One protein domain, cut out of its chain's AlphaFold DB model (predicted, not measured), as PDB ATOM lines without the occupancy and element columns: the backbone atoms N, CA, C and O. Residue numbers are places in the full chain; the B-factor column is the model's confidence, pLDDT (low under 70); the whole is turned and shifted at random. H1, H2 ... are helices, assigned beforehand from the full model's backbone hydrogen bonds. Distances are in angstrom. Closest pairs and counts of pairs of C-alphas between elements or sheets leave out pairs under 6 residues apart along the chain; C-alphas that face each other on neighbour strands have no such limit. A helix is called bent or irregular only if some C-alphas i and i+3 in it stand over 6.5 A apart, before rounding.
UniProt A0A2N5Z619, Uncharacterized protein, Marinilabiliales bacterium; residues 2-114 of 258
ATOM      1  N   SER A   2      59.219  21.972 -22.586       31.92
ATOM      2  CA  SER A   2      58.590  22.274 -23.877       31.92
ATOM      3  C   SER A   2      58.932  21.158 -24.865       31.92
ATOM      4  O   SER A   2      60.060  21.133 -25.350       31.92
ATOM      5  N   GLN A   3      57.996  20.245 -25.145       40.00
ATOM      6  CA  GLN A   3      58.088  19.367 -26.313       40.00
ATOM      7  C   GLN A   3      58.266  20.273 -27.535       40.00
ATOM      8  O   GLN A   3      57.415  21.116 -27.823       40.00
ATOM      9  N   SER A   4      59.419  20.187 -28.194       42.19
ATOM     10  CA  SER A   4      59.614  20.839 -29.483       42.19
ATOM     11  C   SER A   4      58.577  20.255 -30.434       42.19
ATOM     12  O   SER A   4      58.694  19.091 -30.807       42.19
ATOM     13  N   ARG A   5      57.546  21.040 -30.762       54.44
ATOM     14  CA  ARG A   5      56.531  20.695 -31.762       54.44
ATOM     15  C   ARG A   5      57.226  20.154 -33.004       54.44
ATOM     16  O   ARG A   5      58.034  20.869 -33.604       54.44
ATOM     17  N   LEU A   6      56.965  18.895 -33.326       59.16
ATOM     18  CA  LEU A   6      57.509  18.254 -34.507       59.16
ATOM     19  C   LEU A   6      56.806  18.891 -35.710       59.16
ATOM     20  O   LEU A   6      55.598  18.763 -35.862       59.16
ATOM     21  N   LYS A   7      57.538  19.670 -36.508       65.94
ATOM     22  CA  LYS A   7      56.977  20.399 -37.651       65.94
ATOM     23  C   LYS A   7      57.535  19.829 -38.950       65.94
ATOM     24  O   LYS A   7      58.706  20.055 -39.249       65.94
ATOM     25  N   ILE A   8      56.696  19.153 -39.727       66.69
ATOM     26  CA  ILE A   8      57.002  18.715 -41.097       66.69
ATOM     27  C   ILE A   8      56.717  19.873 -42.050       66.69
ATOM     28  O   ILE A   8      55.738  20.593 -41.854       66.69
ATOM     29  N   ARG A   9      57.542  20.093 -43.079       68.81
ATOM     30  CA  ARG A   9      57.197  21.074 -44.120       68.81
ATOM     31  C   ARG A   9      56.210  20.454 -45.097       68.81
ATOM     32  O   ARG A   9      56.409  19.337 -45.552       68.81
ATOM     33  N   LEU A  10      55.208  21.222 -45.516       65.19
ATOM     34  CA  LEU A  10      54.237  20.761 -46.520       65.19
ATOM     35  C   LEU A  10      54.893  20.369 -47.854       65.19
ATOM     36  O   LEU A  10      54.403  19.485 -48.546       65.19
ATOM     37  N   SER A  11      56.031  20.985 -48.192       64.50
ATOM     38  CA  SER A  11      56.831  20.625 -49.371       64.50
ATOM     39  C   SER A  11      57.351  19.191 -49.347       64.50
ATOM     40  O   SER A  11      57.596  18.625 -50.407       64.50
ATOM     41  N   ASP A  12      57.533  18.630 -48.154       67.00
ATOM     42  CA  ASP A  12      58.095  17.296 -47.963       67.00
ATOM     43  C   ASP A  12      57.000  16.225 -48.141       67.00
ATOM     44  O   ASP A  12      57.308  15.082 -48.454       67.00
ATOM     45  N   LEU A  13      55.724  16.625 -48.036       62.28
ATOM     46  CA  LEU A  13      54.532  15.801 -48.279       62.28
ATOM     47  C   LEU A  13      54.021  15.895 -49.731       62.28
ATOM     48  O   LEU A  13      53.230  15.071 -50.165       62.28
ATOM     49  N   ALA A  14      54.450  16.897 -50.506       54.59
ATOM     50  CA  ALA A  14      53.930  17.172 -51.853       54.59
ATOM     51  C   ALA A  14      54.404  16.184 -52.945       54.59
ATOM     52  O   ALA A  14      54.069  16.357 -54.115       54.59
ATOM     53  N   TRP A  15      55.214  15.182 -52.588       51.16
ATOM     54  CA  TRP A  15      55.742  14.171 -53.515       51.16
ATOM     55  C   TRP A  15      55.039  12.810 -53.425       51.16
ATOM     56  O   TRP A  15      55.291  11.958 -54.279       51.16
ATOM     57  N   THR A  16      54.151  12.594 -52.451       54.38
ATOM     58  CA  THR A  16      53.370  11.353 -52.351       54.38
ATOM     59  C   THR A  16      52.157  11.394 -53.295       54.38
ATOM     60  O   THR A  16      51.502  12.430 -53.418       54.38
ATOM     61  N   PRO A  17      51.805  10.281 -53.970       47.94
ATOM     62  CA  PRO A  17      50.709  10.204 -54.952       47.94
ATOM     63  C   PRO A  17      49.290  10.419 -54.374       47.94
ATOM     64  O   PRO A  17      48.303  10.210 -55.078       47.94
ATOM     65  N   CYS A  18      49.175  10.860 -53.120       53.12
ATOM     66  CA  CYS A  18      47.934  10.965 -52.356       53.12
ATOM     67  C   CYS A  18      47.409  12.408 -52.233       53.12
ATOM     68  O   CYS A  18      46.554  12.665 -51.394       53.12
ATOM     69  N   GLU A  19      47.886  13.357 -53.051       55.44
ATOM     70  CA  GLU A  19      47.594  14.804 -52.946       55.44
ATOM     71  C   GLU A  19      46.098  15.143 -52.738       55.44
ATOM     72  O   GLU A  19      45.773  16.032 -51.950       55.44
ATOM     73  N   GLU A  20      45.173  14.403 -53.364       59.38
ATOM     74  CA  GLU A  20      43.721  14.591 -53.181       59.38
ATOM     75  C   GLU A  20      43.207  14.198 -51.782       59.38
ATOM     76  O   GLU A  20      42.313  14.866 -51.262       59.38
ATOM     77  N   TYR A  21      43.788  13.173 -51.149       55.88
ATOM     78  CA  TYR A  21      43.467  12.739 -49.781       55.88
ATOM     79  C   TYR A  21      44.151  13.609 -48.724       55.88
ATOM     80  O   TYR A  21      43.601  13.849 -47.653       55.88
ATOM     81  N   LEU A  22      45.333  14.135 -49.050       58.84
ATOM     82  CA  LEU A  22      46.092  15.025 -48.173       58.84
ATOM     83  C   LEU A  22      45.452  16.406 -48.077       58.84
ATOM     84  O   LEU A  22      45.494  17.051 -47.030       58.84
ATOM     85  N   LYS A  23      44.843  16.876 -49.167       64.44
ATOM     86  CA  LYS A  23      44.336  18.243 -49.277       64.44
ATOM     87  C   LYS A  23      43.366  18.642 -48.151       64.44
ATOM     88  O   LYS A  23      43.620  19.685 -47.555       64.44
ATOM     89  N   PRO A  24      42.336  17.857 -47.772       63.84
ATOM     90  CA  PRO A  24      41.451  18.213 -46.659       63.84
ATOM     91  C   PRO A  24      42.175  18.367 -45.315       63.84
ATOM     92  O   PRO A  24      41.831  19.252 -44.535       63.84
ATOM     93  N   ILE A  25      43.192  17.547 -45.046       61.97
ATOM     94  CA  ILE A  25      43.983  17.588 -43.805       61.97
ATOM     95  C   ILE A  25      44.915  18.788 -43.819       61.97
ATOM     96  O   ILE A  25      44.995  19.530 -42.844       61.97
ATOM     97  N   LEU A  26      45.607  19.014 -44.934       65.44
ATOM     98  CA  LEU A  26      46.514  20.145 -45.081       65.44
ATOM     99  C   LEU A  26      45.755  21.479 -45.046       65.44
ATOM    100  O   LEU A  26      46.243  22.430 -44.441       65.44
ATOM    101  N   GLU A  27      44.552  21.540 -45.625       67.62
ATOM    102  CA  GLU A  27      43.651  22.696 -45.535       67.62
ATOM    103  C   GLU A  27      43.125  22.911 -44.111       67.62
ATOM    104  O   GLU A  27      42.998  24.054 -43.671       67.62
ATOM    105  N   ARG A  28      42.824  21.830 -43.383       63.44
ATOM    106  CA  ARG A  28      42.261  21.904 -42.028       63.44
ATOM    107  C   ARG A  28      43.324  22.183 -40.957       63.44
ATOM    108  O   ARG A  28      43.042  22.924 -40.019       63.44
ATOM    109  N   TYR A  29      44.537  21.650 -41.112       63.38
ATOM    110  CA  TYR A  29      45.542  21.583 -40.042       63.38
ATOM    111  C   TYR A  29      46.927  22.152 -40.409       63.38
ATOM    112  O   TYR A  29      47.751  22.384 -39.520       63.38
ATOM    113  N   GLY A  30      47.212  22.422 -41.686       66.88
ATOM    114  CA  GLY A  30      48.461  23.062 -42.106       66.88
ATOM    115  C   GLY A  30      48.532  24.530 -41.666       66.88
ATOM    116  O   GLY A  30      47.610  25.309 -41.904       66.88
ATOM    117  N   ARG A  31      49.641  24.950 -41.040       68.69
ATOM    118  CA  ARG A  31      49.883  26.353 -40.650       68.69
ATOM    119  C   ARG A  31      51.285  26.801 -41.047       68.69
ATOM    120  O   ARG A  31      52.266  26.118 -40.770       68.69
ATOM    121  N   ASP A  32      51.387  27.972 -41.670       71.06
ATOM    122  CA  ASP A  32      52.661  28.613 -42.040       71.06
ATOM    123  C   ASP A  32      53.603  27.741 -42.906       71.06
ATOM    124  O   ASP A  32      54.820  27.814 -42.756       71.06
ATOM    125  N   ASN A  33      53.067  26.922 -43.822       67.12
ATOM    126  CA  ASN A  33      53.795  25.901 -44.611       67.12
ATOM    127  C   ASN A  33      54.363  24.723 -43.801       67.12
ATOM    128  O   ASN A  33      55.203  23.970 -44.307       67.12
ATOM    129  N   TYR A  34      53.889  24.542 -42.572       68.06
ATOM    130  CA  TYR A  34      54.219  23.409 -41.723       68.06
ATOM    131  C   TYR A  34      52.971  22.633 -41.310       68.06
ATOM    132  O   TYR A  34      51.857  23.155 -41.275       68.06
ATOM    133  N   PHE A  35      53.201  21.382 -40.953       70.12
ATOM    134  CA  PHE A  35      52.227  20.441 -40.446       70.12
ATOM    135  C   PHE A  35      52.762  19.832 -39.143       70.12
ATOM    136  O   PHE A  35      53.939  19.471 -39.072       70.12
ATOM    137  N   ASP A  36      51.928  19.791 -38.101       70.00
ATOM    138  CA  ASP A  36      52.247  19.178 -36.805       70.00
ATOM    139  C   ASP A  36      51.273  18.009 -36.577       70.00
ATOM    140  O   ASP A  36      50.149  18.234 -36.119       70.00
ATOM    141  N   PRO A  37      51.668  16.776 -36.935       62.59
ATOM    142  CA  PRO A  37      50.808  15.597 -36.813       62.59
ATOM    143  C   PRO A  37      50.396  15.338 -35.366       62.59
ATOM    144  O   PRO A  37      49.293  14.870 -35.118       62.59
ATOM    145  N   ILE A  38      51.239  15.707 -34.399       63.84
ATOM    146  CA  ILE A  38      50.931  15.529 -32.981       63.84
ATOM    147  C   ILE A  38      49.874  16.535 -32.535       63.84
ATOM    148  O   ILE A  38      48.979  16.182 -31.778       63.84
ATOM    149  N   ALA A  39      49.928  17.776 -33.020       66.31
ATOM    150  CA  ALA A  39      48.858  18.739 -32.767       66.31
ATOM    151  C   ALA A  39      47.520  18.289 -33.375       66.31
ATOM    152  O   ALA A  39      46.489  18.498 -32.741       66.31
ATOM    153  N   LEU A  40      47.542  17.649 -34.550       64.25
ATOM    154  CA  LEU A  40      46.340  17.144 -35.213       64.25
ATOM    155  C   LEU A  40      45.602  16.123 -34.353       64.25
ATOM    156  O   LEU A  40      44.402  16.263 -34.161       64.25
ATOM    157  N   ILE A  41      46.327  15.172 -33.763       63.59
ATOM    158  CA  ILE A  41      45.777  14.173 -32.835       63.59
ATOM    159  C   ILE A  41      44.934  14.837 -31.734       63.59
ATOM    160  O   ILE A  41      43.849  14.366 -31.410       63.59
ATOM    161  N   TYR A  42      45.403  15.960 -31.179       64.50
ATOM    162  CA  TYR A  42      44.691  16.701 -30.129       64.50
ATOM    163  C   TYR A  42      43.569  17.617 -30.651       64.50
ATOM    164  O   TYR A  42      42.787  18.129 -29.846       64.50
ATOM    165  N   GLU A  43      43.502  17.865 -31.961       64.69
ATOM    166  CA  GLU A  43      42.449  18.642 -32.626       64.69
ATOM    167  C   GLU A  43      41.331  17.753 -33.205       64.69
ATOM    168  O   GLU A  43      40.251  18.280 -33.489       64.69
ATOM    169  N   ILE A  44      41.540  16.431 -33.322       64.25
ATOM    170  CA  ILE A  44      40.478  15.471 -33.651       64.25
ATOM    171  C   ILE A  44      39.458  15.469 -32.502       64.25
ATOM    172  O   ILE A  44      39.641  14.847 -31.457       64.25
ATOM    173  N   ASN A  45      38.376  16.219 -32.687       59.16
ATOM    174  CA  ASN A  45      37.253  16.313 -31.763       59.16
ATOM    175  C   ASN A  45      36.015  15.739 -32.448       59.16
ATOM    176  O   ASN A  45      35.096  16.470 -32.824       59.16
ATOM    177  N   GLU A  46      36.055  14.432 -32.675       61.84
ATOM    178  CA  GLU A  46      34.944  13.675 -33.234       61.84
ATOM    179  C   GLU A  46      34.447  12.660 -32.204       61.84
ATOM    180  O   GLU A  46      35.230  12.051 -31.477       61.84
ATOM    181  N   ASP A  47      33.128  12.481 -32.130       66.69
ATOM    182  CA  ASP A  47      32.515  11.440 -31.295       66.69
ATOM    183  C   ASP A  47      32.564  10.052 -31.979       66.69
ATOM    184  O   ASP A  47      32.122   9.061 -31.393       66.69
ATOM    185  N   ASP A  48      33.097   9.974 -33.207       80.75
ATOM    186  CA  ASP A  48      33.238   8.755 -34.009       80.75
ATOM    187  C   ASP A  48      34.685   8.237 -33.988       80.75
ATOM    188  O   ASP A  48      35.547   8.680 -34.745       80.75
ATOM    189  N   TYR A  49      34.951   7.269 -33.111       81.31
ATOM    190  CA  TYR A  49      36.285   6.697 -32.908       81.31
ATOM    191  C   TYR A  49      36.809   5.883 -34.094       81.31
ATOM    192  O   TYR A  49      38.021   5.680 -34.181       81.31
ATOM    193  N   ASP A  50      35.939   5.421 -34.995       81.69
ATOM    194  CA  ASP A  50      36.376   4.725 -36.206       81.69
ATOM    195  C   ASP A  50      36.965   5.736 -37.209       81.69
ATOM    196  O   ASP A  50      37.977   5.446 -37.846       81.69
ATOM    197  N   TYR A  51      36.420   6.957 -37.268       80.56
ATOM    198  CA  TYR A  51      36.976   8.048 -38.079       80.56
ATOM    199  C   TYR A  51      38.313   8.561 -37.523       80.56
ATOM    200  O   TYR A  51      39.264   8.768 -38.274       80.56
ATOM    201  N   ILE A  52      38.427   8.690 -36.192       78.62
ATOM    202  CA  ILE A  52      39.711   9.021 -35.547       78.62
ATOM    203  C   ILE A  52      40.778   7.986 -35.920       78.62
ATOM    204  O   ILE A  52      41.920   8.347 -36.197       78.62
ATOM    205  N   ALA A  53      40.416   6.700 -35.933       83.50
ATOM    206  CA  ALA A  53      41.343   5.640 -36.298       83.50
ATOM    207  C   ALA A  53      41.824   5.751 -37.755       83.50
ATOM    208  O   ALA A  53      43.017   5.579 -38.000       83.50
ATOM    209  N   ASP A  54      40.933   6.075 -38.696       82.25
ATOM    210  CA  ASP A  54      41.295   6.299 -40.103       82.25
ATOM    211  C   ASP A  54      42.252   7.490 -40.263       82.25
ATOM    212  O   ASP A  54      43.270   7.379 -40.950       82.25
ATOM    213  N   ASP A  55      41.968   8.605 -39.583       77.81
ATOM    214  CA  ASP A  55      42.848   9.775 -39.578       77.81
ATOM    215  C   ASP A  55      44.237   9.414 -39.024       77.81
ATOM    216  O   ASP A  55      45.249   9.783 -39.616       77.81
ATOM    217  N   LEU A  56      44.311   8.645 -37.932       80.94
ATOM    218  CA  LEU A  56      45.580   8.192 -37.350       80.94
ATOM    219  C   LEU A  56      46.365   7.248 -38.273       80.94
ATOM    220  O   LEU A  56      47.578   7.412 -38.400       80.94
ATOM    221  N   PHE A  57      45.705   6.296 -38.938       83.69
ATOM    222  CA  PHE A  57      46.361   5.417 -39.915       83.69
ATOM    223  C   PHE A  57      46.950   6.208 -41.078       83.69
ATOM    224  O   PHE A  57      48.095   6.002 -41.472       83.69
ATOM    225  N   MET A  58      46.176   7.151 -41.606       77.75
ATOM    226  CA  MET A  58      46.624   8.013 -42.688       77.75
ATOM    227  C   MET A  58      47.790   8.908 -42.253       77.75
ATOM    228  O   MET A  58      48.725   9.112 -43.023       77.75
ATOM    229  N   LEU A  59      47.776   9.418 -41.017       75.19
ATOM    230  CA  LEU A  59      48.911  10.158 -40.467       75.19
ATOM    231  C   LEU A  59      50.183   9.316 -40.398       75.19
ATOM    232  O   LEU A  59      51.257   9.838 -40.704       75.19
ATOM    233  N   ASP A  60      50.068   8.056 -39.985       79.81
ATOM    234  CA  ASP A  60      51.193   7.123 -39.920       79.81
ATOM    235  C   ASP A  60      51.799   6.916 -41.311       79.81
ATOM    236  O   ASP A  60      52.987   7.172 -41.517       79.81
ATOM    237  N   ASP A  61      50.950   6.590 -42.288       75.00
ATOM    238  CA  ASP A  61      51.333   6.382 -43.688       75.00
ATOM    239  C   ASP A  61      52.041   7.611 -44.280       75.00
ATOM    240  O   ASP A  61      53.151   7.525 -44.805       75.00
ATOM    241  N   MET A  62      51.458   8.798 -44.096       70.69
ATOM    242  CA  MET A  62      52.030  10.060 -44.572       70.69
ATOM    243  C   MET A  62      53.413  10.358 -44.003       70.69
ATOM    244  O   MET A  62      54.251  10.976 -44.665       70.69
ATOM    245  N   CYS A  63      53.609  10.033 -42.729       70.75
ATOM    246  CA  CYS A  63      54.780  10.467 -41.995       70.75
ATOM    247  C   CYS A  63      55.922   9.460 -42.094       70.75
ATOM    248  O   CYS A  63      57.068   9.906 -42.051       70.75
ATOM    249  N   CYS A  64      55.634   8.166 -42.276       70.50
ATOM    250  CA  CYS A  64      56.598   7.073 -42.117       70.50
ATOM    251  C   CYS A  64      57.868   7.205 -42.982       70.50
ATOM    252  O   CYS A  64      58.951   6.791 -42.562       70.50
ATOM    253  N   GLU A  65      57.779   7.830 -44.163       66.56
ATOM    254  CA  GLU A  65      58.934   8.075 -45.040       66.56
ATOM    255  C   GLU A  65      59.807   9.264 -44.591       66.56
ATOM    256  O   GLU A  65      60.981   9.359 -44.963       66.56
ATOM    257  N   ILE A  66      59.251  10.176 -43.790       67.69
ATOM    258  CA  ILE A  66      59.894  11.417 -43.335       67.69
ATOM    259  C   ILE A  66      60.459  11.243 -41.921       67.69
ATOM    260  O   ILE A  66      61.580  11.671 -41.633       67.69
ATOM    261  N   TYR A  67      59.687  10.628 -41.031       71.81
ATOM    262  CA  TYR A  67      60.084  10.254 -39.677       71.81
ATOM    263  C   TYR A  67      59.155   9.141 -39.172       71.81
ATOM    264  O   TYR A  67      58.087   8.937 -39.721       71.81
ATOM    265  N   ASP A  68      59.539   8.425 -38.120       75.44
ATOM    266  CA  ASP A  68      58.726   7.331 -37.580       75.44
ATOM    267  C   ASP A  68      57.818   7.838 -36.435       75.44
ATOM    268  O   ASP A  68      58.335   8.097 -35.340       75.44
ATOM    269  N   PRO A  69      56.499   8.056 -36.652       74.44
ATOM    270  CA  PRO A  69      55.561   8.439 -35.596       74.44
ATOM    271  C   PRO A  69      54.969   7.250 -34.827       74.44
ATOM    272  O   PRO A  69      54.142   7.494 -33.946       74.44
ATOM    273  N   SER A  70      55.342   6.005 -35.154       78.12
ATOM    274  CA  SER A  70      54.572   4.805 -34.790       78.12
ATOM    275  C   SER A  70      54.284   4.697 -33.293       78.12
ATOM    276  O   SER A  70      53.172   4.350 -32.916       78.12
ATOM    277  N   GLU A  71      55.251   5.035 -32.433       82.69
ATOM    278  CA  GLU A  71      55.082   4.997 -30.970       82.69
ATOM    279  C   GLU A  71      54.014   5.999 -30.501       82.69
ATOM    280  O   GLU A  71      53.127   5.659 -29.723       82.69
ATOM    281  N   ILE A  72      54.050   7.232 -31.019       82.56
ATOM    282  CA  ILE A  72      53.099   8.275 -30.619       82.56
ATOM    283  C   ILE A  72      51.702   7.950 -31.150       82.56
ATOM    284  O   ILE A  72      50.721   8.101 -30.430       82.56
ATOM    285  N   ILE A  73      51.601   7.487 -32.395       84.50
ATOM    286  CA  ILE A  73      50.323   7.068 -32.976       84.50
ATOM    287  C   ILE A  73      49.773   5.839 -32.237       84.50
ATOM    288  O   ILE A  73      48.586   5.802 -31.913       84.50
ATOM    289  N   GLY A  74      50.632   4.883 -31.881       87.62
ATOM    290  CA  GLY A  74      50.281   3.714 -31.077       87.62
ATOM    291  C   GLY A  74      49.724   4.079 -29.699       87.62
ATOM    292  O   GLY A  74      48.702   3.525 -29.285       87.62
ATOM    293  N   ASP A  75      50.331   5.052 -29.016       87.31
ATOM    294  CA  ASP A  75      49.840   5.582 -27.737       87.31
ATOM    295  C   ASP A  75      48.442   6.210 -27.857       87.31
ATOM    296  O   ASP A  75      47.622   6.107 -26.941       87.31
ATOM    297  N   GLU A  76      48.146   6.868 -28.975       86.44
ATOM    298  CA  GLU A  76      46.842   7.493 -29.213       86.44
ATOM    299  C   GLU A  76      45.787   6.458 -29.581       86.44
ATOM    300  O   GLU A  76      44.695   6.464 -29.004       86.44
ATOM    301  N   PHE A  77      46.143   5.487 -30.426       90.12
ATOM    302  CA  PHE A  77      45.315   4.313 -30.664       90.12
ATOM    303  C   PHE A  77      44.956   3.611 -29.353       90.12
ATOM    304  O   PHE A  77      43.784   3.323 -29.120       90.12
ATOM    305  N   ALA A  78      45.913   3.406 -28.442       88.38
ATOM    306  CA  ALA A  78      45.664   2.747 -27.159       88.38
ATOM    307  C   ALA A  78      44.588   3.447 -26.303       88.38
ATOM    308  O   ALA A  78      43.885   2.779 -25.542       88.38
ATOM    309  N   LYS A  79      44.422   4.771 -26.433       85.50
ATOM    310  CA  LYS A  79      43.407   5.547 -25.696       85.50
ATOM    311  C   LYS A  79      42.002   5.394 -26.270       85.50
ATOM    312  O   LYS A  79      41.031   5.496 -25.518       85.50
ATOM    313  N   ILE A  80      41.890   5.196 -27.584       85.75
ATOM    314  CA  ILE A  80      40.604   5.162 -28.292       85.75
ATOM    315  C   ILE A  80      40.132   3.746 -28.619       85.75
ATOM    316  O   ILE A  80      38.937   3.549 -28.812       85.75
ATOM    317  N   LEU A  81      41.039   2.765 -28.640       88.12
ATOM    318  CA  LEU A  81      40.809   1.446 -29.228       88.12
ATOM    319  C   LEU A  81      39.558   0.745 -28.684       88.12
ATOM    320  O   LEU A  81      38.761   0.233 -29.454       88.12
ATOM    321  N   THR A  82      39.315   0.784 -27.371       84.94
ATOM    322  CA  THR A  82      38.126   0.154 -26.749       84.94
ATOM    323  C   THR A  82      36.792   0.819 -27.108       84.94
ATOM    324  O   THR A  82      35.733   0.339 -26.702       84.94
ATOM    325  N   ARG A  83      36.829   1.939 -27.833       85.06
ATOM    326  CA  ARG A  83      35.666   2.674 -28.340       85.06
ATOM    327  C   ARG A  83      35.507   2.552 -29.858       85.06
ATOM    328  O   ARG A  83      34.445   2.906 -30.360       85.06
ATOM    329  N   THR A  84      36.521   2.046 -30.560       85.00
ATOM    330  CA  THR A  84      36.457   1.649 -31.973       85.00
ATOM    331  C   THR A  84      35.455   0.505 -32.114       85.00
ATOM    332  O   THR A  84      35.541  -0.495 -31.396       85.00
ATOM    333  N   THR A  85      34.478   0.653 -33.007       84.12
ATOM    334  CA  THR A  85      33.401  -0.336 -33.182       84.12
ATOM    335  C   THR A  85      33.626  -1.237 -34.387       84.12
ATOM    336  O   THR A  85      33.126  -2.366 -34.424       84.12
ATOM    337  N   ASP A  86      34.427  -0.778 -35.347       89.50
ATOM    338  CA  ASP A  86      34.847  -1.583 -36.480       89.50
ATOM    339  C   ASP A  86      35.901  -2.616 -36.054       89.50
ATOM    340  O   ASP A  86      37.047  -2.300 -35.733       89.50
ATOM    341  N   LYS A  87      35.510  -3.891 -36.083       92.75
ATOM    342  CA  LYS A  87      36.371  -5.013 -35.698       92.75
ATOM    343  C   LYS A  87      37.579  -5.216 -36.621       92.75
ATOM    344  O   LYS A  87      38.604  -5.710 -36.155       92.75
ATOM    345  N   ASP A  88      37.477  -4.874 -37.905       91.56
ATOM    346  CA  ASP A  88      38.586  -5.030 -38.845       91.56
ATOM    347  C   ASP A  88      39.646  -3.963 -38.576       91.56
ATOM    348  O   ASP A  88      40.825  -4.308 -38.457       91.56
ATOM    349  N   ARG A  89      39.222  -2.713 -38.344       89.88
ATOM    350  CA  ARG A  89      40.110  -1.637 -37.872       89.88
ATOM    351  C   ARG A  89      40.733  -1.981 -36.529       89.88
ATOM    352  O   ARG A  89      41.951  -1.918 -36.393       89.88
ATOM    353  N   TYR A  90      39.925  -2.425 -35.566       94.31
ATOM    354  CA  TYR A  90      40.403  -2.845 -34.248       94.31
ATOM    355  C   TYR A  90      41.498  -3.913 -34.375       94.31
ATOM    356  O   TYR A  90      42.571  -3.802 -33.778       94.31
ATOM    357  N   GLY A  91      41.243  -4.947 -35.184       95.50
ATOM    358  CA  GLY A  91      42.208  -6.001 -35.466       95.50
ATOM    359  C   GLY A  91      43.495  -5.452 -36.081       95.50
ATOM    360  O   GLY A  91      44.574  -5.808 -35.622       95.50
ATOM    361  N   SER A  92      43.406  -4.571 -37.079       93.44
ATOM    362  CA  SER A  92      44.579  -3.936 -37.696       93.44
ATOM    363  C   SER A  92      45.405  -3.136 -36.694       93.44
ATOM    364  O   SER A  92      46.613  -3.350 -36.609       93.44
ATOM    365  N   ILE A  93      44.764  -2.308 -35.865       93.69
ATOM    366  CA  ILE A  93      45.446  -1.515 -34.835       93.69
ATOM    367  C   ILE A  93      46.252  -2.429 -33.896       93.69
ATOM    368  O   ILE A  93      47.439  -2.194 -33.669       93.69
ATOM    369  N   LEU A  94      45.645  -3.525 -33.425       96.00
ATOM    370  CA  LEU A  94      46.321  -4.521 -32.586       96.00
ATOM    371  C   LEU A  94      47.537  -5.166 -33.267       96.00
ATOM    372  O   LEU A  94      48.543  -5.443 -32.608       96.00
ATOM    373  N   MET A  95      47.447  -5.460 -34.565       94.62
ATOM    374  CA  MET A  95      48.523  -6.127 -35.306       94.62
ATOM    375  C   MET A  95      49.722  -5.197 -35.538       94.62
ATOM    376  O   MET A  95      50.861  -5.661 -35.458       94.62
ATOM    377  N   PHE A  96      49.480  -3.910 -35.800       90.50
ATOM    378  CA  PHE A  96      50.526  -2.959 -36.188       90.50
ATOM    379  C   PHE A  96      51.170  -2.223 -35.009       90.50
ATOM    380  O   PHE A  96      52.390  -2.060 -35.008       90.50
ATOM    381  N   TYR A  97      50.403  -1.852 -33.978       92.06
ATOM    382  CA  TYR A  97      50.897  -0.996 -32.893       92.06
ATOM    383  C   TYR A  97      51.069  -1.772 -31.590       92.06
ATOM    384  O   TYR A  97      50.102  -2.249 -30.986       92.06
ATOM    385  N   SER A  98      52.316  -1.897 -31.138       92.25
ATOM    386  CA  SER A  98      52.684  -2.734 -29.989       92.25
ATOM    387  C   SER A  98      52.116  -2.222 -28.661       92.25
ATOM    388  O   SER A  98      51.773  -3.013 -27.782       92.25
ATOM    389  N   GLU A  99      51.935  -0.909 -28.569       93.06
ATOM    390  CA  GLU A  99      51.361  -0.140 -27.466       93.06
ATOM    391  C   GLU A  99      49.923  -0.586 -27.177       93.06
ATOM    392  O   GLU A  99      49.465  -0.583 -26.033       93.06
ATOM    393  N   THR A 100      49.215  -1.055 -28.207       94.88
ATOM    394  CA  THR A 100      47.829  -1.508 -28.085       94.88
ATOM    395  C   THR A 100      47.685  -2.979 -27.705       94.88
ATOM    396  O   THR A 100      46.594  -3.397 -27.307       94.88
ATOM    397  N   GLN A 101      48.765  -3.767 -27.756       95.81
ATOM    398  CA  GLN A 101      48.767  -5.220 -27.543       95.81
ATOM    399  C   GLN A 101      48.721  -5.594 -26.054       95.81
ATOM    400  O   GLN A 101      49.577  -6.308 -25.524       95.81
ATOM    401  N   THR A 102      47.695  -5.112 -25.360       95.56
ATOM    402  CA  THR A 102      47.445  -5.387 -23.946       95.56
ATOM    403  C   THR A 102      46.436  -6.521 -23.776       95.56
ATOM    404  O   THR A 102      45.649  -6.834 -24.671       95.56
ATOM    405  N   HIS A 103      46.438  -7.151 -22.597       95.69
ATOM    406  CA  HIS A 103      45.445  -8.179 -22.271       95.69
ATOM    407  C   HIS A 103      44.009  -7.643 -22.363       95.69
ATOM    408  O   HIS A 103      43.150  -8.325 -22.908       95.69
ATOM    409  N   GLU A 104      43.758  -6.433 -21.859       95.06
ATOM    410  CA  GLU A 104      42.429  -5.812 -21.850       95.06
ATOM    411  C   GLU A 104      41.933  -5.514 -23.269       95.06
ATOM    412  O   GLU A 104      40.835  -5.936 -23.635       95.06
ATOM    413  N   ASN A 105      42.774  -4.889 -24.099       95.62
ATOM    414  CA  ASN A 105      42.407  -4.553 -25.474       95.62
ATOM    415  C   ASN A 105      42.141  -5.805 -26.308       95.62
ATOM    416  O   ASN A 105      41.190  -5.843 -27.087       95.62
ATOM    417  N   PHE A 106      42.955  -6.846 -26.135       96.88
ATOM    418  CA  PHE A 106      42.767  -8.088 -26.874       96.88
ATOM    419  C   PHE A 106      41.558  -8.893 -26.382       96.88
ATOM    420  O   PHE A 106      40.852  -9.505 -27.180       96.88
ATOM    421  N   LEU A 107      41.266  -8.858 -25.077       95.81
ATOM    422  CA  LEU A 107      40.052  -9.460 -24.529       95.81
ATOM    423  C   LEU A 107      38.795  -8.782 -25.086       95.81
ATOM    424  O   LEU A 107      37.839  -9.473 -25.442       95.81
ATOM    425  N   HIS A 108      38.805  -7.452 -25.203       94.19
ATOM    426  CA  HIS A 108      37.715  -6.721 -25.840       94.19
ATOM    427  C   HIS A 108      37.574  -7.104 -27.320       94.19
ATOM    428  O   HIS A 108      36.469  -7.427 -27.751       94.19
ATOM    429  N   PHE A 109      38.679  -7.194 -28.069       96.00
ATOM    430  CA  PHE A 109      38.656  -7.662 -29.459       96.00
ATOM    431  C   PHE A 109      37.998  -9.043 -29.609       96.00
ATOM    432  O   PHE A 109      37.111  -9.218 -30.439       96.00
ATOM    433  N   ILE A 110      38.359 -10.011 -28.763       95.56
ATOM    434  CA  ILE A 110      37.732 -11.346 -28.758       95.56
ATOM    435  C   ILE A 110      36.235 -11.277 -28.437       95.56
ATOM    436  O   ILE A 110      35.474 -12.127 -28.888       95.56
ATOM    437  N   SER A 111      35.793 -10.295 -27.649       93.69
ATOM    438  CA  SER A 111      34.372 -10.142 -27.324       93.69
ATOM    439  C   SER A 111      33.527  -9.616 -28.492       93.69
ATOM    440  O   SER A 111      32.322  -9.869 -28.516       93.69
ATOM    441  N   ILE A 112      34.143  -8.913 -29.452       92.69
ATOM    442  CA  ILE A 112      33.464  -8.339 -30.627       92.69
ATOM    443  C   ILE A 112      33.707  -9.140 -31.918       92.69
ATOM    444  O   ILE A 112      32.847  -9.165 -32.799       92.69
ATOM    445  N   GLU A 113      34.842  -9.830 -32.042       95.50
ATOM    446  CA  GLU A 113      35.127 -10.758 -33.137       95.50
ATOM    447  C   GLU A 113      34.667 -12.166 -32.761       95.50
ATOM    448  O   GLU A 113      35.106 -12.713 -31.763       95.50
ATOM    449  N   ASN A 114      33.823 -12.793 -33.579       94.00
ATOM    450  CA  ASN A 114      33.285 -14.130 -33.304       94.00
ATOM    451  C   ASN A 114      33.990 -15.242 -34.100       94.00
ATOM    452  O   ASN A 114      33.784 -16.423 -33.816       94.00
TER     453      ASN A 114
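This is residues 2 to 114 of the 258 residues of an uncharacterized protein of Marinilabiliales bacterium (UniProt A0A2N5Z619). A long helical hairpin, H4 and H5, makes the middle of this model, and the chain then folds back and forth through H6 and H7 at one end of its longest axis. At the other end lies a looser part with H1, H2 and H3, none of which touches another helix, though H1 and H3 come close to H4 and H2 is near it. The printed part has 113 residues, with seven named helices in the order H1 to H7 and no named strand; the class is all helix. It is compact, with a radius of gyration of the C-alphas of 14.8 A, and spans 46 by 32 by 25 A.

H4, the longest helix, is residues 49 to 64, 22.3 A from first to last C-alpha, and begins at C-alpha 49 (36.285, 6.697, -32.908). H5 is residues 70 to 83, 20.1 A, and is irregular: C-alphas 79 and 82 are 7.6 A apart. H6 is residues 87 to 96, 14.3 A. H7 is residues 103 to 112, 14.6 A, and ends at C-alpha 112 (33.464, -8.339, -30.627). Before H4 come H3, residues 37 to 43, 9.8 A, and H2, residues 19 to 29, 14.7 A, which is only just irregular, with C-alphas 21 and 24 at 6.6 A. H1 is residues 10 to 13, 5.3 A, from C-alpha 10 (54.237, 20.761, -46.520).

H4 and H5 touch as a hairpin at a shallow tilt of 10 degrees, opposite ways, their closest C-alphas those of Tyr 49 and Arg 83, 6.1 A apart. H4, H5 and H6 form an up and down bundle, each helix running against the one before. H5 is the hub, touching three helices. With residues 77 to 81 alone it only just touches H6, with 3 pairs of C-alphas within 8 A, the closest Leu 81 and Tyr 90 at 6.6 A. With residues 81 to 82 alone it only just touches H7, also with 3 pairs, the closest Thr 82 and Asn 105 at 6.5 A, at a steep tilt of 50 degrees. H6 and H7 touch as a hairpin, C-alphas of Lys 87 and Ile 112 at 6.7 A. H3 is close to H4 but not clearly touching, C-alphas of Pro 37 and Leu 59 at 6.8 A. H2 and H4 are near each other. H1 is close to H4 but not clearly touching, C-alphas of Leu 13 and Met 62 at 7.3 A. In H4, H6 and H7 every O i to N i+4 pair is within hydrogen-bond range; H2 has 5 of 7, H3 2 of 3 and H5 7 of 10, and H1 is too short for such a pair.

The two C-alphas farthest apart are those of Asp 32 and Asn 114, at 47.7 A. The printed part has no cut and no long link. Mean pLDDT of the printed part is 76.0, and it is under 70 in 45 residues, namely 2 to 31, 33 to 34, 37 to 47 and 65 to 66.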